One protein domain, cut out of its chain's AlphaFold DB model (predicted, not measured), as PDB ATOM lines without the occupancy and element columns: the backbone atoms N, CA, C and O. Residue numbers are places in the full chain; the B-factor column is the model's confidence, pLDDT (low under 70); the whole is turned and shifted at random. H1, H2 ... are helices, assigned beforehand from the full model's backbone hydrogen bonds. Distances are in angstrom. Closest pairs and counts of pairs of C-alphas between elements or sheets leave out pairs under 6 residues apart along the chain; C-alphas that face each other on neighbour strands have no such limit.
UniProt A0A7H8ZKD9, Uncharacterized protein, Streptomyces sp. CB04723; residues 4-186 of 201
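AT A GLANCE: This is residues 4 to 186 of the 201 residues of an uncharacterized protein of Streptomyces sp. CB04723 (UniProt A0A7H8ZKD9). Picture a long rod in which H1 and H5 run side by side, with H4 packed along both near the rod's first-residue end to make a three-helix, up-and-down bundle there. At the other end short H2 folds back on H1 and H6 crosses the rod like a bar, while small H3 packs on H5. You have 183 residues with six named helices, H1 to H6 in chain order, and no named strand; the class is all helix. The whole is extended, with a radius of gyration of the C-alphas of 25.1 A and spans of 86 by 34 by 23 A.

IN THESE COORDINATES: Find C-alpha 4 at (57.725, -5.210, -5.035); from there H1, the longest helix, runs 72.2 A through residues 4 to 54 to C-alpha 54 at (20.094, -28.973, 51.811). Next come H2, residues 61 to 70, and H3, residues 74 to 81. H4, residues 84 to 110, covers 38.5 A, and H5, residues 119 to 162, covers 64.4 A. H6, residues 165 to 186, runs 31.7 A to C-alpha 186 at (37.776, -6.030, 54.609).

HOW THE PARTS SIT: Start at H1, the hub, which touches H2, H4, H5 and H6. H1, H4 and H5 form the up-and-down bundle, each running against the one before it. Residues 6 to 17 of H1 touch H4, closest at the C-alphas of Ala 6 and Val 106, 6.2 A apart, at a shallow tilt of 14 degrees, opposite ways. H1 and H5 touch and run the same way at a shallow tilt of 13 degrees, with the C-alphas of Leu 28 and Ala 144 closest at 6.3 A. H4 and H5 are a hairpin at a shallow tilt of 21 degrees; their closest C-alphas, Ala 95 and Cys 132, are 5.3 A apart. Farther along, residues 38 to 49 of H1 touch H2 in a second hairpin, closest at the C-alphas of Ala 45 and Asp 63, 5.0 A apart. Residues 49 to 53 of H1 touch H6, about perpendicular at 79 degrees, with the C-alphas of Thr 50 and Phe 171 closest at 6.4 A. Look to Ala 80 and Ala 146, the closest C-alphas of H3 and H5, 4.5 A apart; H1 and H3 are apart. Every O i to N i+4 pair is within hydrogen-bond range in H1, H4 and H6, against 3 of 6 in H2, 3 of 4 in H3 and 39 of 40 in H5.

THE WHOLE: The C-alphas farthest apart are those of Gly 56 and Asp 114, 86.4 A; residues 111 to 116 stand free. The printed part has no cut and no long link. Its mean pLDDT is 81.0; look for values under 70 at residues 31 to 32, 35, 68 to 85, 148 to 156 and 159.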
ATOM      1  N   ASP A   4      57.444  -4.937  -6.451       84.94
ATOM      2  CA  ASP A   4      57.725  -5.210  -5.035       84.94
ATOM      3  C   ASP A   4      56.553  -4.820  -4.132       84.94
ATOM      4  O   ASP A   4      56.171  -5.561  -3.230       84.94
ATOM      5  N   TYR A   5      55.918  -3.677  -4.405       82.38
ATOM      6  CA  TYR A   5      54.750  -3.243  -3.648       82.38
ATOM      7  C   TYR A   5      53.560  -4.194  -3.845       82.38
ATOM      8  O   TYR A   5      52.886  -4.540  -2.875       82.38
ATOM      9  N   ALA A   6      53.313  -4.658  -5.075       82.44
ATOM     10  CA  ALA A   6      52.260  -5.637  -5.350       82.44
ATOM     11  C   ALA A   6      52.508  -6.964  -4.614       82.44
ATOM     12  O   ALA A   6      51.576  -7.529  -4.036       82.44
ATOM     13  N   ALA A   7      53.760  -7.428  -4.578       86.69
ATOM     14  CA  ALA A   7      54.156  -8.620  -3.836       86.69
ATOM     15  C   ALA A   7      53.953  -8.447  -2.320       86.69
ATOM     16  O   ALA A   7      53.390  -9.333  -1.670       86.69
ATOM     17  N   ILE A   8      54.332  -7.292  -1.761       86.88
ATOM     18  CA  ILE A   8      54.135  -6.965  -0.340       86.88
ATOM     19  C   ILE A   8      52.646  -6.964   0.013       86.88
ATOM     20  O   ILE A   8      52.240  -7.658   0.945       86.88
ATOM     21  N   VAL A   9      51.818  -6.231  -0.739       83.31
ATOM     22  CA  VAL A   9      50.370  -6.163  -0.487       83.31
ATOM     23  C   VAL A   9      49.742  -7.548  -0.583       83.31
ATOM     24  O   VAL A   9      48.996  -7.937   0.313       83.31
ATOM     25  N   SER A  10      50.106  -8.324  -1.604       85.38
ATOM     26  CA  SER A  10      49.599  -9.686  -1.785       85.38
ATOM     27  C   SER A  10      49.947 -10.596  -0.615       85.38
ATOM     28  O   SER A  10      49.093 -11.315  -0.099       85.38
ATOM     29  N   THR A  11      51.193 -10.522  -0.150       90.06
ATOM     30  CA  THR A  11      51.662 -11.302   0.996       90.06
ATOM     31  C   THR A  11      50.903 -10.921   2.262       90.06
ATOM     32  O   THR A  11      50.478 -11.803   3.003       90.06
ATOM     33  N   ILE A  12      50.668  -9.625   2.493       86.50
ATOM     34  CA  ILE A  12      49.897  -9.150   3.647       86.50
ATOM     35  C   ILE A  12      48.444  -9.629   3.568       86.50
ATOM     36  O   ILE A  12      47.917 -10.105   4.571       86.50
ATOM     37  N   VAL A  13      47.796  -9.548   2.403       85.81
ATOM     38  CA  VAL A  13      46.413 -10.022   2.220       85.81
ATOM     39  C   VAL A  13      46.314 -11.520   2.501       85.81
ATOM     40  O   VAL A  13      45.479 -11.944   3.301       85.81
ATOM     41  N   VAL A  14      47.196 -12.326   1.904       86.12
ATOM     42  CA  VAL A  14      47.233 -13.779   2.128       86.12
ATOM     43  C   VAL A  14      47.526 -14.099   3.592       86.12
ATOM     44  O   VAL A  14      46.878 -14.975   4.168       86.12
ATOM     45  N   ALA A  15      48.450 -13.374   4.224       86.25
ATOM     46  CA  ALA A  15      48.748 -13.519   5.640       86.25
ATOM     47  C   ALA A  15      47.524 -13.188   6.501       86.25
ATOM     48  O   ALA A  15      47.171 -13.991   7.353       86.25
ATOM     49  N   LEU A  16      46.822 -12.080   6.260       83.81
ATOM     50  CA  LEU A  16      45.612 -11.721   7.008       83.81
ATOM     51  C   LEU A  16      44.510 -12.773   6.863       83.81
ATOM     52  O   LEU A  16      43.910 -13.166   7.861       83.81
ATOM     53  N   LEU A  17      44.280 -13.277   5.649       82.81
ATOM     54  CA  LEU A  17      43.290 -14.327   5.406       82.81
ATOM     55  C   LEU A  17      43.681 -15.639   6.103       82.81
ATOM     56  O   LEU A  17      42.849 -16.267   6.760       82.81
ATOM     57  N   THR A  18      44.950 -16.039   6.017       84.75
ATOM     58  CA  THR A  18      45.431 -17.318   6.559       84.75
ATOM     59  C   THR A  18      45.584 -17.260   8.078       84.75
ATOM     60  O   THR A  18      44.977 -18.050   8.802       84.75
ATOM     61  N   ILE A  19      46.363 -16.297   8.574       83.50
ATOM     62  CA  ILE A  19      46.631 -16.083   9.998       83.50
ATOM     63  C   ILE A  19      45.333 -15.738  10.714       83.50
ATOM     64  O   ILE A  19      45.056 -16.338  11.747       83.50
ATOM     65  N   GLY A  20      44.508 -14.848  10.155       76.94
ATOM     66  CA  GLY A  20      43.221 -14.487  10.744       76.94
ATOM     67  C   GLY A  20      42.329 -15.709  10.947       76.94
ATOM     68  O   GLY A  20      41.808 -15.912  12.040       76.94
ATOM     69  N   THR A  21      42.232 -16.588   9.947       76.94
ATOM     70  CA  THR A  21      41.420 -17.811  10.048       76.94
ATOM     71  C   THR A  21      42.001 -18.807  11.059       76.94
ATOM     72  O   THR A  21      41.280 -19.307  11.924       76.94
ATOM     73  N   VAL A  22      43.310 -19.081  11.004       82.88
ATOM     74  CA  VAL A  22      43.969 -20.064  11.885       82.88
ATOM     75  C   VAL A  22      44.009 -19.591  13.340       82.88
ATOM     76  O   VAL A  22      43.709 -20.367  14.256       82.88
ATOM     77  N   GLN A  23      44.357 -18.322  13.576       78.06
ATOM     78  CA  GLN A  23      44.385 -17.738  14.915       78.06
ATOM     79  C   GLN A  23      42.986 -17.671  15.504       78.06
ATOM     80  O   GLN A  23      42.826 -18.036  16.665       78.06
ATOM     81  N   LEU A  24      41.969 -17.298  14.720       72.25
ATOM     82  CA  LEU A  24      40.592 -17.268  15.199       72.25
ATOM     83  C   LEU A  24      40.136 -18.655  15.658       72.25
ATOM     84  O   LEU A  24      39.625 -18.790  16.767       72.25
ATOM     85  N   VAL A  25      40.374 -19.700  14.858       76.88
ATOM     86  CA  VAL A  25      40.016 -21.081  15.230       76.88
ATOM     87  C   VAL A  25      40.770 -21.529  16.482       76.88
ATOM     88  O   VAL A  25      40.173 -22.096  17.399       76.88
ATOM     89  N   THR A  26      42.073 -21.258  16.556       81.88
ATOM     90  CA  THR A  26      42.911 -21.681  17.688       81.88
ATOM     91  C   THR A  26      42.535 -20.955  18.975       81.88
ATOM     92  O   THR A  26      42.386 -21.590  20.023       81.88
ATOM     93  N   LEU A  27      42.351 -19.636  18.899       72.19
ATOM     94  CA  LEU A  27      41.946 -18.795  20.018       72.19
ATOM     95  C   LEU A  27      40.562 -19.211  20.498       72.19
ATOM     96  O   LEU A  27      40.381 -19.422  21.691       72.19
ATOM     97  N   LEU A  28      39.629 -19.458  19.576       70.62
ATOM     98  CA  LEU A  28      38.302 -19.938  19.921       70.62
ATOM     99  C   LEU A  28      38.343 -21.299  20.623       70.62
ATOM    100  O   LEU A  28      37.651 -21.502  21.621       70.62
ATOM    101  N   LYS A  29      39.193 -22.218  20.154       76.56
ATOM    102  CA  LYS A  29      39.362 -23.540  20.763       76.56
ATOM    103  C   LYS A  29      39.957 -23.433  22.170       76.56
ATOM    104  O   LYS A  29      39.372 -23.976  23.104       76.56
ATOM    105  N   ARG A  30      41.057 -22.691  22.359       77.38
ATOM    106  CA  ARG A  30      41.674 -22.472  23.685       77.38
ATOM    107  C   ARG A  30      40.724 -21.775  24.651       77.38
ATOM    108  O   ARG A  30      40.579 -22.206  25.789       77.38
ATOM    109  N   TRP A  31      40.039 -20.745  24.173       69.94
ATOM    110  CA  TRP A  31      39.049 -20.013  24.947       69.94
ATOM    111  C   TRP A  31      37.895 -20.926  25.371       69.94
ATOM    112  O   TRP A  31      37.530 -20.936  26.540       69.94
ATOM    113  N   SER A  32      37.389 -21.781  24.474       69.56
ATOM    114  CA  SER A  32      36.341 -22.758  24.808       69.56
ATOM    115  C   SER A  32      36.754 -23.750  25.900       69.56
ATOM    116  O   SER A  32      35.924 -24.125  26.723       69.56
ATOM    117  N   VAL A  33      38.031 -24.151  25.933       76.94
ATOM    118  CA  VAL A  33      38.573 -25.048  26.964       76.94
ATOM    119  C   VAL A  33      38.675 -24.323  28.304       76.94
ATOM    120  O   VAL A  33      38.169 -24.835  29.298       76.94
ATOM    121  N   LEU A  34      39.254 -23.118  28.324       73.06
ATOM    122  CA  LEU A  34      39.363 -22.300  29.539       73.06
ATOM    123  C   LEU A  34      37.990 -21.998  30.144       73.06
ATOM    124  O   LEU A  34      37.782 -22.188  31.338       73.06
ATOM    125  N   LEU A  35      37.029 -21.589  29.315       69.00
ATOM    126  CA  LEU A  35      35.660 -21.337  29.758       69.00
ATOM    127  C   LEU A  35      34.990 -22.582  30.311       69.00
ATOM    128  O   LEU A  35      34.243 -22.478  31.275       69.00
ATOM    129  N   ARG A  36      35.214 -23.745  29.686       73.31
ATOM    130  CA  ARG A  36      34.655 -25.004  30.174       73.31
ATOM    131  C   ARG A  36      35.198 -25.322  31.564       73.31
ATOM    132  O   ARG A  36      34.388 -25.661  32.415       73.31
ATOM    133  N   GLY A  37      36.501 -25.138  31.794       76.38
ATOM    134  CA  GLY A  37      37.121 -25.307  33.112       76.38
ATOM    135  C   GLY A  37      36.523 -24.367  34.158       76.38
ATOM    136  O   GLY A  37      35.932 -24.829  35.126       76.38
ATOM    137  N   LEU A  38      36.536 -23.055  33.891       73.06
ATOM    138  CA  LEU A  38      35.948 -22.048  34.791       73.06
ATOM    139  C   LEU A  38      34.459 -22.299  35.068       73.06
ATOM    140  O   LEU A  38      33.947 -22.014  36.151       73.06
ATOM    141  N   TYR A  39      33.736 -22.800  34.066       73.19
ATOM    142  CA  TYR A  39      32.325 -23.110  34.203       73.19
ATOM    143  C   TYR A  39      32.087 -24.376  35.032       73.19
ATOM    144  O   TYR A  39      31.187 -24.372  35.868       73.19
ATOM    145  N   GLN A  40      32.877 -25.430  34.820       80.94
ATOM    146  CA  GLN A  40      32.826 -26.654  35.618       80.94
ATOM    147  C   GLN A  40      33.124 -26.347  37.086       80.94
ATOM    148  O   GLN A  40      32.285 -26.638  37.932       80.94
ATOM    149  N   GLU A  41      34.210 -25.624  37.367       82.38
ATOM    150  CA  GLU A  41      34.572 -25.182  38.721       82.38
ATOM    151  C   GLU A  41      33.440 -24.373  39.376       82.38
ATOM    152  O   GLU A  41      32.997 -24.669  40.486       82.38
ATOM    153  N   GLY A  42      32.890 -23.386  38.659       81.81
ATOM    154  CA  GLY A  42      31.783 -22.577  39.164       81.81
ATOM    155  C   GLY A  42      30.482 -23.365  39.362       81.81
ATOM    156  O   GLY A  42      29.700 -23.042  40.258       81.81
ATOM    157  N   HIS A  43      30.212 -24.379  38.535       82.19
ATOM    158  CA  HIS A  43      29.028 -25.223  38.680       82.19
ATOM    159  C   HIS A  43      29.175 -26.195  39.855       82.19
ATOM    160  O   HIS A  43      28.213 -26.376  40.605       82.19
ATOM    161  N   GLU A  44      30.358 -26.772  40.042       87.75
ATOM    162  CA  GLU A  44      30.680 -27.639  41.174       87.75
ATOM    163  C   GLU A  44      30.592 -26.874  42.498       87.75
ATOM    164  O   GLU A  44      29.908 -27.335  43.408       87.75
ATOM    165  N   ALA A  45      31.148 -25.660  42.578       86.81
ATOM    166  CA  ALA A  45      31.018 -24.801  43.760       86.81
ATOM    167  C   ALA A  45      29.547 -24.506  44.105       86.81
ATOM    168  O   ALA A  45      29.133 -24.588  45.260       86.81
ATOM    169  N   ARG A  46      28.704 -24.224  43.097       85.44
ATOM    170  CA  ARG A  46      27.253 -24.058  43.321       85.44
ATOM    171  C   ARG A  46      26.595 -25.326  43.835       85.44
ATOM    172  O   ARG A  46      25.687 -25.229  44.660       85.44
ATOM    173  N   HIS A  47      26.994 -26.480  43.308       87.81
ATOM    174  CA  HIS A  47      26.449 -27.763  43.727       87.81
ATOM    175  C   HIS A  47      26.784 -28.024  45.196       87.81
ATOM    176  O   HIS A  47      25.860 -28.211  45.980       87.81
ATOM    177  N   ARG A  48      28.061 -27.878  45.579       91.25
ATOM    178  CA  ARG A  48      28.538 -28.038  46.961       91.25
ATOM    179  C   ARG A  48      27.816 -27.112  47.939       91.25
ATOM    180  O   ARG A  48      27.286 -27.584  48.939       91.25
ATOM    181  N   ILE A  49      27.678 -25.824  47.605       89.56
ATOM    182  CA  ILE A  49      26.926 -24.875  48.445       89.56
ATOM    183  C   ILE A  49      25.467 -25.309  48.589       89.56
ATOM    184  O   ILE A  49      24.910 -25.270  49.682       89.56
ATOM    185  N   THR A  50      24.825 -25.710  47.492       88.25
ATOM    186  CA  THR A  50      23.407 -26.081  47.541       88.25
ATOM    187  C   THR A  50      23.190 -27.385  48.309       88.25
ATOM    188  O   THR A  50      22.203 -27.505  49.030       88.25
ATOM    189  N   GLU A  51      24.105 -28.347  48.200       91.56
ATOM    190  CA  GLU A  51      24.088 -29.582  48.986       91.56
ATOM    191  C   GLU A  51      24.312 -29.324  50.475       91.56
ATOM    192  O   GLU A  51      23.550 -29.848  51.282       91.56
ATOM    193  N   ALA A  52      25.270 -28.465  50.838       90.50
ATOM    194  CA  ALA A  52      25.482 -28.050  52.223       90.50
ATOM    195  C   ALA A  52      24.212 -27.411  52.805       90.50
ATOM    196  O   ALA A  52      23.727 -27.834  53.853       90.50
ATOM    197  N   LEU A  53      23.586 -26.487  52.065       90.00
ATOM    198  CA  LEU A  53      22.321 -25.869  52.474       90.00
ATOM    199  C   LEU A  53      21.184 -26.895  52.616       90.00
ATOM    200  O   LEU A  53      20.415 -26.818  53.572       90.00
ATOM    201  N   ARG A  54      21.076 -27.875  51.706       89.62
ATOM    202  CA  ARG A  54      20.094 -28.973  51.811       89.62
ATOM    203  C   ARG A  54      20.337 -29.852  53.035       89.62
ATOM    204  O   ARG A  54      19.379 -30.316  53.643       89.62
ATOM    205  N   ALA A  55      21.600 -30.073  53.390       92.75
ATOM    206  CA  ALA A  55      22.002 -30.823  54.572       92.75
ATOM    207  C   ALA A  55      21.887 -30.008  55.877       92.75
ATOM    208  O   ALA A  55      22.143 -30.553  56.949       92.75
ATOM    209  N   GLY A  56      21.516 -28.722  55.807       91.62
ATOM    210  CA  GLY A  56      21.491 -27.826  56.965       91.62
ATOM    211  C   GLY A  56      22.884 -27.496  57.513       91.62
ATOM    212  O   GLY A  56      23.017 -27.190  58.694       91.62
ATOM    213  N   GLN A  57      23.917 -27.604  56.676       93.12
ATOM    214  CA  GLN A  57      25.307 -27.297  57.000       93.12
ATOM    215  C   GLN A  57      25.690 -25.908  56.479       93.12
ATOM    216  O   GLN A  57      25.209 -25.470  55.430       93.12
ATOM    217  N   ASP A  58      26.596 -25.238  57.193       89.88
ATOM    218  CA  ASP A  58      27.184 -23.989  56.717       89.88
ATOM    219  C   ASP A  58      28.123 -24.268  55.530       89.88
ATOM    220  O   ASP A  58      29.021 -25.107  55.653       89.88
ATOM    221  N   PRO A  59      27.946 -23.594  54.378       89.62
ATOM    222  CA  PRO A  59      28.808 -23.809  53.223       89.62
ATOM    223  C   PRO A  59      30.213 -23.237  53.433       89.62
ATOM    224  O   PRO A  59      30.392 -22.217  54.105       89.62
ATOM    225  N   ASP A  60      31.200 -23.856  52.788       90.75
ATOM    226  CA  ASP A  60      32.593 -23.430  52.885       90.75
ATOM    227  C   ASP A  60      32.795 -22.022  52.273       90.75
ATOM    228  O   ASP A  60      32.367 -21.767  51.138       90.75
ATOM    229  N   PRO A  61      33.450 -21.082  52.986       87.56
ATOM    230  CA  PRO A  61      33.897 -19.803  52.441       87.56
ATOM    231  C   PRO A  61      34.601 -19.886  51.081       87.56
ATOM    232  O   PRO A  61      34.403 -18.986  50.260       87.56
ATOM    233  N   GLU A  62      35.400 -20.928  50.835       87.75
ATOM    234  CA  GLU A  62      36.164 -21.097  49.592       87.75
ATOM    235  C   GLU A  62      35.252 -21.290  48.373       87.75
ATOM    236  O   GLU A  62      35.510 -20.737  47.297       87.75
ATOM    237  N   ASP A  63      34.118 -21.976  48.540       86.19
ATOM    238  CA  ASP A  63      33.146 -22.173  47.464       86.19
ATOM    239  C   ASP A  63      32.509 -20.842  47.029       86.19
ATOM    240  O   ASP A  63      32.236 -20.613  45.844       86.19
ATOM    241  N   PHE A  64      32.309 -19.910  47.966       84.38
ATOM    242  CA  PHE A  64      31.788 -18.578  47.650       84.38
ATOM    243  C   PHE A  64      32.800 -17.697  46.914       84.38
ATOM    244  O   PHE A  64      32.402 -16.829  46.123       84.38
ATOM    245  N   GLU A  65      34.096 -17.898  47.145       82.25
ATOM    246  CA  GLU A  65      35.147 -17.183  46.422       82.25
ATOM    247  C   GLU A  65      35.190 -17.613  44.953       82.25
ATOM    248  O   GLU A  65      35.214 -16.749  44.066       82.25
ATOM    249  N   GLN A  66      35.045 -18.915  44.684       80.12
ATOM    250  CA  GLN A  66      34.978 -19.476  43.329       80.12
ATOM    251  C   GLN A  66      33.793 -18.910  42.517       80.12
ATOM    252  O   GLN A  66      33.895 -18.684  41.309       80.12
ATOM    253  N   LEU A  67      32.681 -18.544  43.171       74.06
ATOM    254  CA  LEU A  67      31.521 -17.924  42.510       74.06
ATOM    255  C   LEU A  67      31.758 -16.496  42.001       74.06
ATOM    256  O   LEU A  67      31.047 -16.043  41.093       74.06
ATOM    257  N   ASN A  68      32.699 -15.746  42.582       65.81
ATOM    258  CA  ASN A  68      32.941 -14.357  42.176       65.81
ATOM    259  C   ASN A  68      33.612 -14.248  40.799       65.81
ATOM    260  O   ASN A  68      33.479 -13.207  40.153       65.81
ATOM    261  N   ILE A  69      34.231 -15.326  40.312       62.34
ATOM    262  CA  ILE A  69      34.895 -15.391  39.005       62.34
ATOM    263  C   ILE A  69      33.872 -15.337  37.844       62.34
ATOM    264  O   ILE A  69      34.179 -14.869  36.751       62.34
ATOM    265  N   VAL A  70      32.603 -15.704  38.080       59.66
ATOM    266  CA  VAL A  70      31.590 -15.952  37.024       59.66
ATOM    267  C   VAL A  70      30.604 -14.775  36.819       59.66
ATOM    268  O   VAL A  70      29.548 -14.909  36.198       59.66
ATOM    269  N   ARG A  71      30.879 -13.594  37.388       57.81
ATOM    270  CA  ARG A  71      29.843 -12.570  37.644       57.81
ATOM    271  C   ARG A  71      29.477 -11.566  36.520       57.81
ATOM    272  O   ARG A  71      28.345 -11.071  36.572       57.81
ATOM    273  N   PRO A  72      30.308 -11.194  35.527       51.12
ATOM    274  CA  PRO A  72      30.015  -9.986  34.755       51.12
ATOM    275  C   PRO A  72      29.319 -10.278  33.421       51.12
ATOM    276  O   PRO A  72      30.004 -10.507  32.440       51.12
ATOM    277  N   GLY A  73      27.988 -10.155  33.306       51.19
ATOM    278  CA  GLY A  73      27.452  -9.874  31.959       51.19
ATOM    279  C   GLY A  73      25.972 -10.057  31.674       51.19
ATOM    280  O   GLY A  73      25.609 -10.657  30.678       51.19
ATOM    281  N   ARG A  74      25.071  -9.415  32.418       51.09
ATOM    282  CA  ARG A  74      23.675  -9.283  31.945       51.09
ATOM    283  C   ARG A  74      23.534  -8.525  30.609       51.09
ATOM    284  O   ARG A  74      22.603  -8.805  29.863       51.09
ATOM    285  N   TRP A  75      24.422  -7.574  30.306       49.25
ATOM    286  CA  TRP A  75      24.409  -6.828  29.036       49.25
ATOM    287  C   TRP A  75      25.061  -7.628  27.896       49.25
ATOM    288  O   TRP A  75      24.457  -7.811  26.841       49.25
ATOM    289  N   LEU A  76      26.221  -8.235  28.164       50.56
ATOM    290  CA  LEU A  76      26.904  -9.155  27.246       50.56
ATOM    291  C   LEU A  76      26.077 -10.419  26.951       50.56
ATOM    292  O   LEU A  76      26.094 -10.903  25.827       50.56
ATOM    293  N   TYR A  77      25.276 -10.896  27.911       52.94
ATOM    294  CA  TYR A  77      24.264 -11.954  27.750       52.94
ATOM    295  C   TYR A  77      23.288 -11.646  26.621       52.94
ATOM    296  O   TYR A  77      22.986 -12.517  25.808       52.94
ATOM    297  N   ARG A  78      22.785 -10.406  26.574       55.66
ATOM    298  CA  ARG A  78      21.877  -9.986  25.508       55.66
ATOM    299  C   ARG A  78      22.628  -9.938  24.184       55.66
ATOM    300  O   ARG A  78      22.132 -10.513  23.231       55.66
ATOM    301  N   MET A  79      23.845  -9.386  24.137       52.81
ATOM    302  CA  MET A  79      24.639  -9.396  22.901       52.81
ATOM    303  C   MET A  79      24.933 -10.817  22.389       52.81
ATOM    304  O   MET A  79      24.678 -11.090  21.221       52.81
ATOM    305  N   ALA A  80      25.371 -11.742  23.246       55.91
ATOM    306  CA  ALA A  80      25.726 -13.112  22.865       55.91
ATOM    307  C   ALA A  80      24.538 -13.950  22.352       55.91
ATOM    308  O   ALA A  80      24.730 -14.840  21.530       55.91
ATOM    309  N   LEU A  81      23.320 -13.670  22.827       55.19
ATOM    310  CA  LEU A  81      22.084 -14.330  22.381       55.19
ATOM    311  C   LEU A  81      21.374 -13.611  21.221       55.19
ATOM    312  O   LEU A  81      20.387 -14.130  20.704       55.19
ATOM    313  N   THR A  82      21.820 -12.413  20.841       58.44
ATOM    314  CA  THR A  82      21.232 -11.632  19.735       58.44
ATOM    315  C   THR A  82      21.923 -11.925  18.405       58.44
ATOM    316  O   THR A  82      22.816 -12.758  18.341       58.44
ATOM    317  N   ALA A  83      21.544 -11.218  17.333       64.19
ATOM    318  CA  ALA A  83      22.131 -11.308  15.994       64.19
ATOM    319  C   ALA A  83      23.642 -10.980  15.914       64.19
ATOM    320  O   ALA A  83      24.222 -11.086  14.839       64.19
ATOM    321  N   ALA A  84      24.300 -10.612  17.019       66.81
ATOM    322  CA  ALA A  84      25.705 -10.213  17.055       66.81
ATOM    323  C   ALA A  84      26.699 -11.223  16.436       66.81
ATOM    324  O   ALA A  84      27.512 -10.776  15.635       66.81
ATOM    325  N   PRO A  85      26.665 -12.547  16.709       67.12
ATOM    326  CA  PRO A  85      27.597 -13.482  16.084       67.12
ATOM    327  C   PRO A  85      27.317 -13.662  14.584       67.12
ATOM    328  O   PRO A  85      28.250 -13.865  13.814       67.12
ATOM    329  N   TYR A  86      26.057 -13.529  14.152       73.88
ATOM    330  CA  TYR A  86      25.688 -13.573  12.734       73.88
ATOM    331  C   TYR A  86      26.138 -12.309  11.996       73.88
ATOM    332  O   TYR A  86      26.702 -12.406  10.910       73.88
ATOM    333  N   LEU A  87      25.957 -11.133  12.602       77.81
ATOM    334  CA  LEU A  87      26.472  -9.865  12.083       77.81
ATOM    335  C   LEU A  87      27.999  -9.878  12.027       77.81
ATOM    336  O   LEU A  87      28.574  -9.470  11.028       77.81
ATOM    337  N   ALA A  88      28.655 -10.405  13.059       76.94
ATOM    338  CA  ALA A  88      30.102 -10.556  13.112       76.94
ATOM    339  C   ALA A  88      30.611 -11.496  11.999       76.94
ATOM    340  O   ALA A  88      31.546 -11.159  11.276       76.94
ATOM    341  N   ALA A  89      29.932 -12.626  11.768       78.00
ATOM    342  CA  ALA A  89      30.224 -13.518  10.646       78.00
ATOM    343  C   ALA A  89      29.992 -12.860   9.277       78.00
ATOM    344  O   ALA A  89      30.812 -13.036   8.378       78.00
ATOM    345  N   ALA A  90      28.922 -12.077   9.123       83.44
ATOM    346  CA  ALA A  90      28.641 -11.342   7.893       83.44
ATOM    347  C   ALA A  90      29.695 -10.256   7.620       83.44
ATOM    348  O   ALA A  90      30.181 -10.148   6.497       83.44
ATOM    349  N   VAL A  91      30.102  -9.500   8.646       86.62
ATOM    350  CA  VAL A  91      31.177  -8.496   8.561       86.62
ATOM    351  C   VAL A  91      32.499  -9.155   8.180       86.62
ATOM    352  O   VAL A  91      33.200  -8.651   7.305       86.62
ATOM    353  N   TRP A  92      32.818 -10.306   8.776       84.69
ATOM    354  CA  TRP A  92      34.009 -11.075   8.421       84.69
ATOM    355  C   TRP A  92      33.974 -11.539   6.962       84.69
ATOM    356  O   TRP A  92      34.933 -11.330   6.222       84.69
ATOM    357  N   ALA A  93      32.861 -12.131   6.522       86.06
ATOM    358  CA  ALA A  93      32.698 -12.581   5.142       86.06
ATOM    359  C   ALA A  93      32.831 -11.416   4.148       86.06
ATOM    360  O   ALA A  93      33.548 -11.537   3.156       86.06
ATOM    361  N   ALA A  94      32.213 -10.270   4.447       90.31
ATOM    362  CA  ALA A  94      32.335  -9.062   3.637       90.31
ATOM    363  C   ALA A  94      33.786  -8.557   3.573       90.31
ATOM    364  O   ALA A  94      34.269  -8.238   2.488       90.31
ATOM    365  N   ALA A  95      34.509  -8.542   4.698       89.62
ATOM    366  CA  ALA A  95      35.920  -8.159   4.731       89.62
ATOM    367  C   ALA A  95      36.789  -9.091   3.871       89.62
ATOM    368  O   ALA A  95      37.627  -8.610   3.112       89.62
ATOM    369  N   CYS A  96      36.552 -10.406   3.924       88.69
ATOM    370  CA  CYS A  96      37.250 -11.367   3.070       88.69
ATOM    371  C   CYS A  96      36.985 -11.117   1.581       88.69
ATOM    372  O   CYS A  96      37.928 -11.098   0.795       88.69
ATOM    373  N   VAL A  97      35.724 -10.895   1.190       92.31
ATOM    374  CA  VAL A  97      35.363 -10.607  -0.210       92.31
ATOM    375  C   VAL A  97      36.062  -9.340  -0.700       92.31
ATOM    376  O   VAL A  97      36.658  -9.349  -1.772       92.31
ATOM    377  N   VAL A  98      36.056  -8.276   0.105       93.56
ATOM    378  CA  VAL A  98      36.713  -7.008  -0.234       93.56
ATOM    379  C   VAL A  98      38.236  -7.167  -0.359       93.56
ATOM    380  O   VAL A  98      38.838  -6.606  -1.273       93.56
ATOM    381  N   LEU A  99      38.871  -7.950   0.518       90.19
ATOM    382  CA  LEU A  99      40.303  -8.251   0.422       90.19
ATOM    383  C   LEU A  99      40.644  -9.062  -0.838       90.19
ATOM    384  O   LEU A  99      41.652  -8.782  -1.482       90.19
ATOM    385  N   ILE A 100      39.804 -10.035  -1.205       91.12
ATOM    386  CA  ILE A 100      39.965 -10.825  -2.435       91.12
ATOM    387  C   ILE A 100      39.808  -9.935  -3.673       91.12
ATOM    388  O   ILE A 100      40.594 -10.055  -4.608       91.12
ATOM    389  N   ASP A 101      38.838  -9.022  -3.676       94.12
ATOM    390  CA  ASP A 101      38.616  -8.094  -4.786       94.12
ATOM    391  C   ASP A 101      39.836  -7.186  -5.012       94.12
ATOM    392  O   ASP A 101      40.380  -7.126  -6.116       94.12
ATOM    393  N   VAL A 102      40.371  -6.592  -3.937       91.19
ATOM    394  CA  VAL A 102      41.625  -5.817  -3.993       91.19
ATOM    395  C   VAL A 102      42.795  -6.673  -4.474       91.19
ATOM    396  O   VAL A 102      43.599  -6.213  -5.283       91.19
ATOM    397  N   GLN A 103      42.895  -7.922  -4.016       91.12
ATOM    398  CA  GLN A 103      43.943  -8.839  -4.461       91.12
ATOM    399  C   GLN A 103      43.867  -9.097  -5.970       91.12
ATOM    400  O   GLN A 103      44.894  -9.094  -6.650       91.12
ATOM    401  N   ILE A 104      42.662  -9.290  -6.508       93.44
ATOM    402  CA  ILE A 104      42.436  -9.482  -7.943       93.44
ATOM    403  C   ILE A 104      42.803  -8.213  -8.720       93.44
ATOM    404  O   ILE A 104      43.479  -8.320  -9.743       93.44
ATOM    405  N   GLU A 105      42.411  -7.021  -8.252       91.88
ATOM    406  CA  GLU A 105      42.795  -5.747  -8.882       91.88
ATOM    407  C   GLU A 105      44.325  -5.584  -8.935       91.88
ATOM    408  O   GLU A 105      44.880  -5.261  -9.989       91.88
ATOM    409  N   VAL A 106      45.020  -5.867  -7.828       89.94
ATOM    410  CA  VAL A 106      46.488  -5.790  -7.737       89.94
ATOM    411  C   VAL A 106      47.160  -6.790  -8.679       89.94
ATOM    412  O   VAL A 106      48.103  -6.420  -9.376       89.94
ATOM    413  N   LEU A 107      46.670  -8.033  -8.745       89.56
ATOM    414  CA  LEU A 107      47.209  -9.060  -9.643       89.56
ATOM    415  C   LEU A 107      46.958  -8.731 -11.119       89.56
ATOM    416  O   LEU A 107      47.850  -8.921 -11.941       89.56
ATOM    417  N   ARG A 108      45.776  -8.206 -11.459       91.75
ATOM    418  CA  ARG A 108      45.462  -7.751 -12.823       91.75
ATOM    419  C   ARG A 108      46.369  -6.608 -13.254       91.75
ATOM    420  O   ARG A 108      46.863  -6.629 -14.374       91.75
ATOM    421  N   TRP A 109      46.605  -5.639 -12.368       92.69
ATOM    422  CA  TRP A 109      47.549  -4.559 -12.635       92.69
ATOM    423  C   TRP A 109      48.974  -5.103 -12.805       92.69
ATOM    424  O   TRP A 109      49.628  -4.778 -13.788       92.69
ATOM    425  N   ALA A 110      49.433  -5.981 -11.910       89.44
ATOM    426  CA  ALA A 110      50.784  -6.539 -11.963       89.44
ATOM    427  C   ALA A 110      51.032  -7.449 -13.181       89.44
ATOM    428  O   ALA A 110      52.173  -7.570 -13.615       89.44
ATOM    429  N   GLY A 111      49.988  -8.093 -13.710       88.50
ATOM    430  CA  GLY A 111      50.052  -8.948 -14.899       88.50
ATOM    431  C   GLY A 111      49.845  -8.218 -16.229       88.50
ATOM    432  O   GLY A 111      49.862  -8.868 -17.274       88.50
ATOM    433  N   ALA A 112      49.617  -6.902 -16.222       90.62
ATOM    434  CA  ALA A 112      49.525  -6.115 -17.449       90.62
ATOM    435  C   ALA A 112      50.891  -6.050 -18.159       90.62
ATOM    436  O   ALA A 112      51.929  -6.018 -17.505       90.62
ATOM    437  N   ALA A 113      50.894  -6.008 -19.497       82.12
ATOM    438  CA  ALA A 113      52.125  -6.040 -20.299       82.12
ATOM    439  C   ALA A 113      53.037  -4.812 -20.092       82.12
ATOM    440  O   ALA A 113      54.247  -4.923 -20.265       82.12
ATOM    441  N   ASP A 114      52.461  -3.668 -19.712       82.50
ATOM    442  CA  ASP A 114      53.186  -2.448 -19.344       82.50
ATOM    443  C   ASP A 114      52.437  -1.726 -18.204       82.50
ATOM    444  O   ASP A 114      51.540  -0.906 -18.443       82.50
ATOM    445  N   PRO A 115      52.683  -2.109 -16.938       78.69
ATOM    446  CA  PRO A 115      51.929  -1.589 -15.812       78.69
ATOM    447  C   PRO A 115      52.366  -0.156 -15.486       78.69
ATOM    448  O   PRO A 115      53.339   0.090 -14.772       78.69
ATOM    449  N   GLY A 116      51.591   0.813 -15.970       85.19
ATOM    450  CA  GLY A 116      51.782   2.225 -15.645       85.19
ATOM    451  C   GLY A 116      51.641   2.540 -14.141       85.19
ATOM    452  O   GLY A 116      51.102   1.746 -13.358       85.19
ATOM    453  N   PRO A 117      52.097   3.725 -13.694       86.38
ATOM    454  CA  PRO A 117      52.067   4.114 -12.287       86.38
ATOM    455  C   PRO A 117      50.634   4.199 -11.731       86.38
ATOM    456  O   PRO A 117      49.900   5.144 -11.988       86.38
ATOM    457  N   ALA A 118      50.264   3.242 -10.875       88.62
ATOM    458  CA  ALA A 118      48.952   3.199 -10.222       88.62
ATOM    459  C   ALA A 118      48.995   3.669  -8.752       88.62
ATOM    460  O   ALA A 118      48.820   2.885  -7.820       88.62
ATOM    461  N   ALA A 119      49.269   4.957  -8.516       88.19
ATOM    462  CA  ALA A 119      49.323   5.516  -7.154       88.19
ATOM    463  C   ALA A 119      47.974   5.422  -6.413       88.19
ATOM    464  O   ALA A 119      47.936   5.206  -5.201       88.19
ATOM    465  N   GLU A 120      46.864   5.543  -7.144       90.31
ATOM    466  CA  GLU A 120      45.523   5.458  -6.563       90.31
ATOM    467  C   GLU A 120      45.166   4.035  -6.129       90.31
ATOM    468  O   GLU A 120      44.667   3.836  -5.021       90.31
ATOM    469  N   LEU A 121      45.522   3.037  -6.948       89.62
ATOM    470  CA  LEU A 121      45.353   1.624  -6.609       89.62
ATOM    471  C   LEU A 121      46.123   1.271  -5.333       89.62
ATOM    472  O   LEU A 121      45.567   0.642  -4.439       89.62
ATOM    473  N   ALA A 122      47.367   1.743  -5.207       86.12
ATOM    474  CA  ALA A 122      48.176   1.529  -4.010       86.12
ATOM    475  C   ALA A 122      47.524   2.132  -2.752       86.12
ATOM    476  O   ALA A 122      47.386   1.456  -1.732       86.12
ATOM    477  N   ARG A 123      47.060   3.389  -2.817       91.12
ATOM    478  CA  ARG A 123      46.382   4.044  -1.682       91.12
ATOM    479  C   ARG A 123      45.099   3.320  -1.281       91.12
ATOM    480  O   ARG A 123      44.866   3.116  -0.087       91.12
ATOM    481  N   ARG A 124      44.287   2.915  -2.263       92.69
ATOM    482  CA  ARG A 124      43.054   2.155  -2.035       92.69
ATOM    483  C   ARG A 124      43.360   0.797  -1.412       92.69
ATOM    484  O   ARG A 124      42.793   0.489  -0.369       92.69
ATOM    485  N   ALA A 125      44.292   0.038  -1.985       89.25
ATOM    486  CA  ALA A 125      44.689  -1.271  -1.478       89.25
ATOM    487  C   ALA A 125      45.188  -1.187  -0.030       89.25
ATOM    488  O   ALA A 125      44.703  -1.919   0.829       89.25
ATOM    489  N   PHE A 126      46.075  -0.234   0.273       90.44
ATOM    490  CA  PHE A 126      46.575  -0.025   1.630       90.44
ATOM    491  C   PHE A 126      45.453   0.295   2.625       90.44
ATOM    492  O   PHE A 126      45.339  -0.360   3.661       90.44
ATOM    493  N   ARG A 127      44.590   1.272   2.308       94.50
ATOM    494  CA  ARG A 127      43.477   1.654   3.191       94.50
ATOM    495  C   ARG A 127      42.534   0.476   3.425       94.50
ATOM    496  O   ARG A 127      42.151   0.232   4.566       94.50
ATOM    497  N   THR A 128      42.184  -0.253   2.369       92.88
ATOM    498  CA  THR A 128      41.308  -1.422   2.463       92.88
ATOM    499  C   THR A 128      41.914  -2.496   3.357       92.88
ATOM    500  O   THR A 128      41.242  -2.973   4.265       92.88
ATOM    501  N   VAL A 129      43.195  -2.824   3.172       90.44
ATOM    502  CA  VAL A 129      43.901  -3.815   3.995       90.44
ATOM    503  C   VAL A 129      43.899  -3.423   5.473       90.44
ATOM    504  O   VAL A 129      43.569  -4.251   6.320       90.44
ATOM    505  N   VAL A 130      44.195  -2.161   5.798       92.50
ATOM    506  CA  VAL A 130      44.206  -1.672   7.189       92.50
ATOM    507  C   VAL A 130      42.813  -1.726   7.819       92.50
ATOM    508  O   VAL A 130      42.666  -2.190   8.954       92.50
ATOM    509  N   VAL A 131      41.787  -1.270   7.096       92.25
ATOM    510  CA  VAL A 131      40.399  -1.253   7.584       92.25
ATOM    511  C   VAL A 131      39.879  -2.675   7.779       92.25
ATOM    512  O   VAL A 131      39.392  -2.994   8.862       92.25
ATOM    513  N   CYS A 132      40.024  -3.547   6.779       90.81
ATOM    514  CA  CYS A 132      39.606  -4.943   6.871       90.81
ATOM    515  C   CYS A 132      40.376  -5.687   7.966       90.81
ATOM    516  O   CYS A 132      39.753  -6.373   8.771       90.81
ATOM    517  N   GLY A 133      41.695  -5.498   8.065       87.81
ATOM    518  CA  GLY A 133      42.509  -6.099   9.123       87.81
ATOM    519  C   GLY A 133      42.046  -5.686  10.522       87.81
ATOM    520  O   GLY A 133      41.885  -6.531  11.401       87.81
ATOM    521  N   SER A 134      41.748  -4.398  10.713       89.31
ATOM    522  CA  SER A 134      41.248  -3.862  11.986       89.31
ATOM    523  C   SER A 134      39.841  -4.372  12.318       89.31
ATOM    524  O   SER A 134      39.575  -4.747  13.461       89.31
ATOM    525  N   LEU A 135      38.949  -4.444  11.324       88.38
ATOM    526  CA  LEU A 135      37.607  -5.015  11.475       88.38
ATOM    527  C   LEU A 135      37.665  -6.495  11.853       88.38
ATOM    528  O   LEU A 135      36.963  -6.906  12.771       88.38
ATOM    529  N   MET A 136      38.520  -7.280  11.197       86.06
ATOM    530  CA  MET A 136      38.715  -8.696  11.513       86.06
ATOM    531  C   MET A 136      39.272  -8.879  12.932       86.06
ATOM    532  O   MET A 136      38.780  -9.720  13.681       86.06
ATOM    533  N   ALA A 137      40.233  -8.054  13.357       84.25
ATOM    534  CA  ALA A 137      40.744  -8.097  14.728       84.25
ATOM    535  C   ALA A 137      39.652  -7.772  15.767       84.25
ATOM    536  O   ALA A 137      39.492  -8.495  16.753       84.25
ATOM    537  N   ALA A 138      38.866  -6.716  15.534       83.94
ATOM    538  CA  ALA A 138      37.760  -6.333  16.408       83.94
ATOM    539  C   ALA A 138      36.662  -7.410  16.459       83.94
ATOM    540  O   ALA A 138      36.164  -7.740  17.535       83.94
ATOM    541  N   GLU A 139      36.317  -7.997  15.312       83.19
ATOM    542  CA  GLU A 139      35.360  -9.099  15.194       83.19
ATOM    543  C   GLU A 139      35.803 -10.313  16.013       83.19
ATOM    544  O   GLU A 139      35.016 -10.828  16.809       83.19
ATOM    545  N   GLY A 140      37.077 -10.707  15.903       78.19
ATOM    546  CA  GLY A 140      37.632 -11.827  16.655       78.19
ATOM    547  C   GLY A 140      37.525 -11.627  18.170       78.19
ATOM    548  O   GLY A 140      37.142 -12.552  18.891       78.19
ATOM    549  N   LEU A 141      37.771 -10.403  18.652       77.56
ATOM    550  CA  LEU A 141      37.593 -10.041  20.063       77.56
ATOM    551  C   LEU A 141      36.123 -10.121  20.496       77.56
ATOM    552  O   LEU A 141      35.814 -10.707  21.537       77.56
ATOM    553  N   VAL A 142      35.205  -9.580  19.690       77.31
ATOM    554  CA  VAL A 142      33.762  -9.611  19.981       77.31
ATOM    555  C   VAL A 142      33.238 -11.046  19.992       77.31
ATOM    556  O   VAL A 142      32.496 -11.417  20.903       77.31
ATOM    557  N   ARG A 143      33.639 -11.880  19.028       74.38
ATOM    558  CA  ARG A 143      33.215 -13.282  18.941       74.38
ATOM    559  C   ARG A 143      33.747 -14.102  20.116       74.38
ATOM    560  O   ARG A 143      32.985 -14.871  20.706       74.38
ATOM    561  N   ALA A 144      35.011 -13.909  20.501       72.50
ATOM    562  CA  ALA A 144      35.588 -14.545  21.684       72.50
ATOM    563  C   ALA A 144      34.820 -14.156  22.960       72.50
ATOM    564  O   ALA A 144      34.426 -15.029  23.740       72.50
ATOM    565  N   ALA A 145      34.516 -12.867  23.135       71.38
ATOM    566  CA  ALA A 145      33.724 -12.383  24.262       71.38
ATOM    567  C   ALA A 145      32.295 -12.962  24.261       71.38
ATOM    568  O   ALA A 145      31.826 -13.450  25.291       71.38
ATOM    569  N   ALA A 146      31.617 -12.966  23.110       71.38
ATOM    570  CA  ALA A 146      30.251 -13.468  22.971       71.38
ATOM    571  C   ALA A 146      30.148 -14.973  23.262       71.38
ATOM    572  O   ALA A 146      29.267 -15.393  24.013       71.38
ATOM    573  N   ILE A 147      31.062 -15.786  22.723       70.38
ATOM    574  CA  ILE A 147      31.088 -17.237  22.971       70.38
ATOM    575  C   ILE A 147      31.460 -17.524  24.426       70.38
ATOM    576  O   ILE A 147      30.793 -18.339  25.067       70.38
ATOM    577  N   GLY A 148      32.428 -16.777  24.972       66.62
ATOM    578  CA  GLY A 148      32.698 -16.667  26.411       66.62
ATOM    579  C   GLY A 148      31.443 -16.600  27.247       66.62
ATOM    580  O   GLY A 148      31.204 -17.407  28.147       66.62
ATOM    581  N   PHE A 149      30.603 -15.652  26.877       67.19
ATOM    582  CA  PHE A 149      29.420 -15.354  27.634       67.19
ATOM    583  C   PHE A 149      28.286 -16.361  27.425       67.19
ATOM    584  O   PHE A 149      27.577 -16.688  28.377       67.19
ATOM    585  N   GLY A 150      28.133 -16.902  26.213       65.88
ATOM    586  CA  GLY A 150      27.134 -17.921  25.884       65.88
ATOM    587  C   GLY A 150      27.234 -19.182  26.752       65.88
ATOM    588  O   GLY A 150      26.208 -19.725  27.165       65.88
ATOM    589  N   PHE A 151      28.448 -19.612  27.104       65.75
ATOM    590  CA  PHE A 151      28.644 -20.728  28.038       65.75
ATOM    591  C   PHE A 151      28.163 -20.386  29.455       65.75
ATOM    592  O   PHE A 151      27.420 -21.164  30.052       65.75
ATOM    593  N   VAL A 152      28.472 -19.184  29.951       64.12
ATOM    594  CA  VAL A 152      27.980 -18.692  31.253       64.12
ATOM    595  C   VAL A 152      26.447 -18.629  31.277       64.12
ATOM    596  O   VAL A 152      25.811 -19.023  32.256       64.12
ATOM    597  N   VAL A 153      25.837 -18.166  30.182       64.75
ATOM    598  CA  VAL A 153      24.379 -18.095  29.995       64.75
ATOM    599  C   VAL A 153      23.734 -19.469  30.081       64.75
ATOM    600  O   VAL A 153      22.781 -19.661  30.843       64.75
ATOM    601  N   ARG A 154      24.219 -20.396  29.250       68.88
ATOM    602  CA  ARG A 154      23.696 -21.755  29.156       68.88
ATOM    603  C   ARG A 154      23.774 -22.420  30.514       68.88
ATOM    604  O   ARG A 154      22.775 -22.922  31.013       68.88
ATOM    605  N   GLY A 155      24.909 -22.245  31.161       67.06
ATOM    606  CA  GLY A 155      25.112 -22.745  32.485       67.06
ATOM    607  C   GLY A 155      24.208 -22.160  33.565       67.06
ATOM    608  O   GLY A 155      23.753 -22.851  34.474       67.06
ATOM    609  N   HIS A 156      23.884 -20.873  33.467       66.62
ATOM    610  CA  HIS A 156      22.913 -20.262  34.367       66.62
ATOM    611  C   HIS A 156      21.484 -20.781  34.118       66.62
ATOM    612  O   HIS A 156      20.688 -20.860  35.060       66.62
ATOM    613  N   ARG A 157      21.143 -21.121  32.867       72.38
ATOM    614  CA  ARG A 157      19.861 -21.748  32.513       72.38
ATOM    615  C   ARG A 157      19.780 -23.187  33.009       72.38
ATOM    616  O   ARG A 157      18.772 -23.530  33.612       72.38
ATOM    617  N   GLU A 158      20.825 -23.978  32.807       73.94
ATOM    618  CA  GLU A 158      20.912 -25.365  33.283       73.94
ATOM    619  C   GLU A 158      20.807 -25.415  34.813       73.94
ATOM    620  O   GLU A 158      19.973 -26.138  35.347       73.94
ATOM    621  N   HIS A 159      21.491 -24.512  35.521       69.44
ATOM    622  CA  HIS A 159      21.315 -24.346  36.966       69.44
ATOM    623  C   HIS A 159      19.873 -23.958  37.348       69.44
ATOM    624  O   HIS A 159      19.296 -24.496  38.286       69.44
ATOM    625  N   ARG A 160      19.229 -23.046  36.606       74.06
ATOM    626  CA  ARG A 160      17.807 -22.743  36.845       74.06
ATOM    627  C   ARG A 160      16.900 -23.954  36.622       74.06
ATOM    628  O   ARG A 160      15.877 -24.032  37.285       74.06
ATOM    629  N   ALA A 161      17.232 -24.855  35.708       79.25
ATOM    630  CA  ALA A 161      16.447 -26.063  35.485       79.25
ATOM    631  C   ALA A 161      16.677 -27.115  36.586       79.25
ATOM    632  O   ALA A 161      15.733 -27.799  36.962       79.25
ATOM    633  N   ALA A 162      17.899 -27.211  37.119       81.25
ATOM    634  CA  ALA A 162      18.288 -28.232  38.093       81.25
ATOM    635  C   ALA A 162      17.786 -27.982  39.531       81.25
ATOM    636  O   ALA A 162      17.624 -28.934  40.289       81.25
ATOM    637  N   PHE A 163      17.538 -26.725  39.914       81.44
ATOM    638  CA  PHE A 163      17.184 -26.355  41.292       81.44
ATOM    639  C   PHE A 163      15.794 -25.731  41.395       81.44
ATOM    640  O   PHE A 163      15.377 -24.957  40.525       81.44
ATOM    641  N   THR A 164      15.093 -26.013  42.492       88.62
ATOM    642  CA  THR A 164      13.773 -25.438  42.786       88.62
ATOM    643  C   THR A 164      13.863 -23.936  43.079       88.62
ATOM    644  O   THR A 164      14.932 -23.376  43.319       88.62
ATOM    645  N   ALA A 165      12.725 -23.233  43.056       86.50
ATOM    646  CA  ALA A 165      12.707 -21.802  43.367       86.50
ATOM    647  C   ALA A 165      13.205 -21.498  44.790       86.50
ATOM    648  O   ALA A 165      13.980 -20.559  44.954       86.50
ATOM    649  N   ALA A 166      12.809 -22.310  45.775       86.88
ATOM    650  CA  ALA A 166      13.204 -22.147  47.171       86.88
ATOM    651  C   ALA A 166      14.716 -22.331  47.367       86.88
ATOM    652  O   ALA A 166      15.362 -21.481  47.971       86.88
ATOM    653  N   GLU A 167      15.300 -23.375  46.774       85.31
ATOM    654  CA  GLU A 167      16.747 -23.633  46.850       85.31
ATOM    655  C   GLU A 167      17.561 -22.514  46.209       85.31
ATOM    656  O   GLU A 167      18.579 -22.088  46.747       85.31
ATOM    657  N   ARG A 168      17.083 -21.978  45.080       84.06
ATOM    658  CA  ARG A 168      17.726 -20.826  44.440       84.06
ATOM    659  C   ARG A 168      17.676 -19.591  45.332       84.06
ATOM    660  O   ARG A 168      18.663 -18.865  45.378       84.06
ATOM    661  N   HIS A 169      16.557 -19.336  46.010       86.62
ATOM    662  CA  HIS A 169      16.452 -18.223  46.955       86.62
ATOM    663  C   HIS A 169      17.419 -18.394  48.127       86.62
ATOM    664  O   HIS A 169      18.241 -17.507  48.333       86.62
ATOM    665  N   ALA A 170      17.421 -19.560  48.779       86.31
ATOM    666  CA  ALA A 170      18.348 -19.868  49.869       86.31
ATOM    667  C   ALA A 170      19.820 -19.712  49.445       86.31
ATOM    668  O   ALA A 170      20.619 -19.106  50.155       86.31
ATOM    669  N   PHE A 171      20.168 -20.180  48.242       87.19
ATOM    670  CA  PHE A 171      21.494 -19.980  47.661       87.19
ATOM    671  C   PHE A 171      21.824 -18.493  47.442       87.19
ATOM    672  O   PHE A 171      22.923 -18.039  47.756       87.19
ATOM    673  N   PHE A 172      20.908 -17.701  46.876       86.56
ATOM    674  CA  PHE A 172      21.172 -16.277  46.650       86.56
ATOM    675  C   PHE A 172      21.280 -15.487  47.956       86.56
ATOM    676  O   PHE A 172      22.085 -14.552  48.018       86.56
ATOM    677  N   ASP A 173      20.519 -15.874  48.976       90.12
ATOM    678  CA  ASP A 173      20.556 -15.263  50.300       90.12
ATOM    679  C   ASP A 173      21.885 -15.565  51.005       90.12
ATOM    680  O   ASP A 173      22.550 -14.625  51.449       90.12
ATOM    681  N   SER A 174      22.361 -16.818  50.980       85.88
ATOM    682  CA  SER A 174      23.667 -17.183  51.555       85.88
ATOM    683  C   SER A 174      24.828 -16.464  50.857       85.88
ATOM    684  O   SER A 174      25.725 -15.917  51.502       85.88
ATOM    685  N   VAL A 175      24.776 -16.338  49.526       86.56
ATOM    686  CA  VAL A 175      25.754 -15.556  48.751       86.56
ATOM    687  C   VAL A 175      25.705 -14.066  49.119       86.56
ATOM    688  O   VAL A 175      26.741 -13.388  49.131       86.56
ATOM    689  N   ALA A 176      24.518 -13.508  49.367       87.38
ATOM    690  CA  ALA A 176      24.366 -12.111  49.764       87.38
ATOM    691  C   ALA A 176      24.914 -11.866  51.177       87.38
ATOM    692  O   ALA A 176      25.600 -10.864  51.400       87.38
ATOM    693  N   GLU A 177      24.660 -12.786  52.101       89.88
ATOM    694  CA  GLU A 177      25.162 -12.753  53.469       89.88
ATOM    695  C   GLU A 177      26.687 -12.860  53.518       89.88
ATOM    696  O   GLU A 177      27.347 -11.959  54.047       89.88
ATOM    697  N   TYR A 178      27.267 -13.865  52.855       89.25
ATOM    698  CA  TYR A 178      28.717 -14.021  52.748       89.25
ATOM    699  C   TYR A 178      29.391 -12.743  52.223       89.25
ATOM    700  O   TYR A 178      30.426 -12.293  52.728       89.25
ATOM    701  N   ARG A 179      28.776 -12.073  51.238       87.12
ATOM    702  CA  ARG A 179      29.279 -10.790  50.722       87.12
ATOM    703  C   ARG A 179      29.234  -9.672  51.747       87.12
ATOM    704  O   ARG A 179      30.179  -8.889  51.821       87.12
ATOM    705  N   ARG A 180      28.160  -9.562  52.527       90.56
ATOM    706  CA  ARG A 180      28.071  -8.560  53.599       90.56
ATOM    707  C   ARG A 180      29.174  -8.789  54.632       90.56
ATOM    708  O   ARG A 180      29.889  -7.843  54.965       90.56
ATOM    709  N   LEU A 181      29.373 -10.039  55.049       90.81
ATOM    710  CA  LEU A 181      30.389 -10.425  56.031       90.81
ATOM    711  C   LEU A 181      31.815 -10.179  55.527       90.81
ATOM    712  O   LEU A 181      32.616  -9.537  56.209       90.81
ATOM    713  N   SER A 182      32.132 -10.608  54.307       88.50
ATOM    714  CA  SER A 182      33.447 -10.374  53.689       88.50
ATOM    715  C   SER A 182      33.737  -8.883  53.475       88.50
ATOM    716  O   SER A 182      34.855  -8.431  53.724       88.50
ATOM    717  N   SER A 183      32.731  -8.086  53.098       88.06
ATOM    718  CA  SER A 183      32.854  -6.623  52.997       88.06
ATOM    719  C   SER A 183      33.172  -5.982  54.349       88.06
ATOM    720  O   SER A 183      34.026  -5.099  54.425       88.06
ATOM    721  N   ALA A 184      32.488  -6.415  55.411       90.12
ATOM    722  CA  ALA A 184      32.704  -5.915  56.764       90.12
ATOM    723  C   ALA A 184      34.109  -6.268  57.272       90.12
ATOM    724  O   ALA A 184      34.815  -5.390  57.766       90.12
ATOM    725  N   ARG A 185      34.561  -7.514  57.057       90.12
ATOM    726  CA  ARG A 185      35.923  -7.959  57.400       90.12
ATOM    727  C   ARG A 185      37.000  -7.150  56.673       90.12
ATOM    728  O   ARG A 185      37.963  -6.731  57.308       90.12
ATOM    729  N   ARG A 186      36.829  -6.871  55.373       87.50
ATOM    730  CA  ARG A 186      37.776  -6.030  54.609       87.50
ATOM    731  C   ARG A 186      37.875  -4.611  55.174       87.50
ATOM    732  O   ARG A 186      38.984  -4.120  55.339       87.50
TER     733      ARG A 186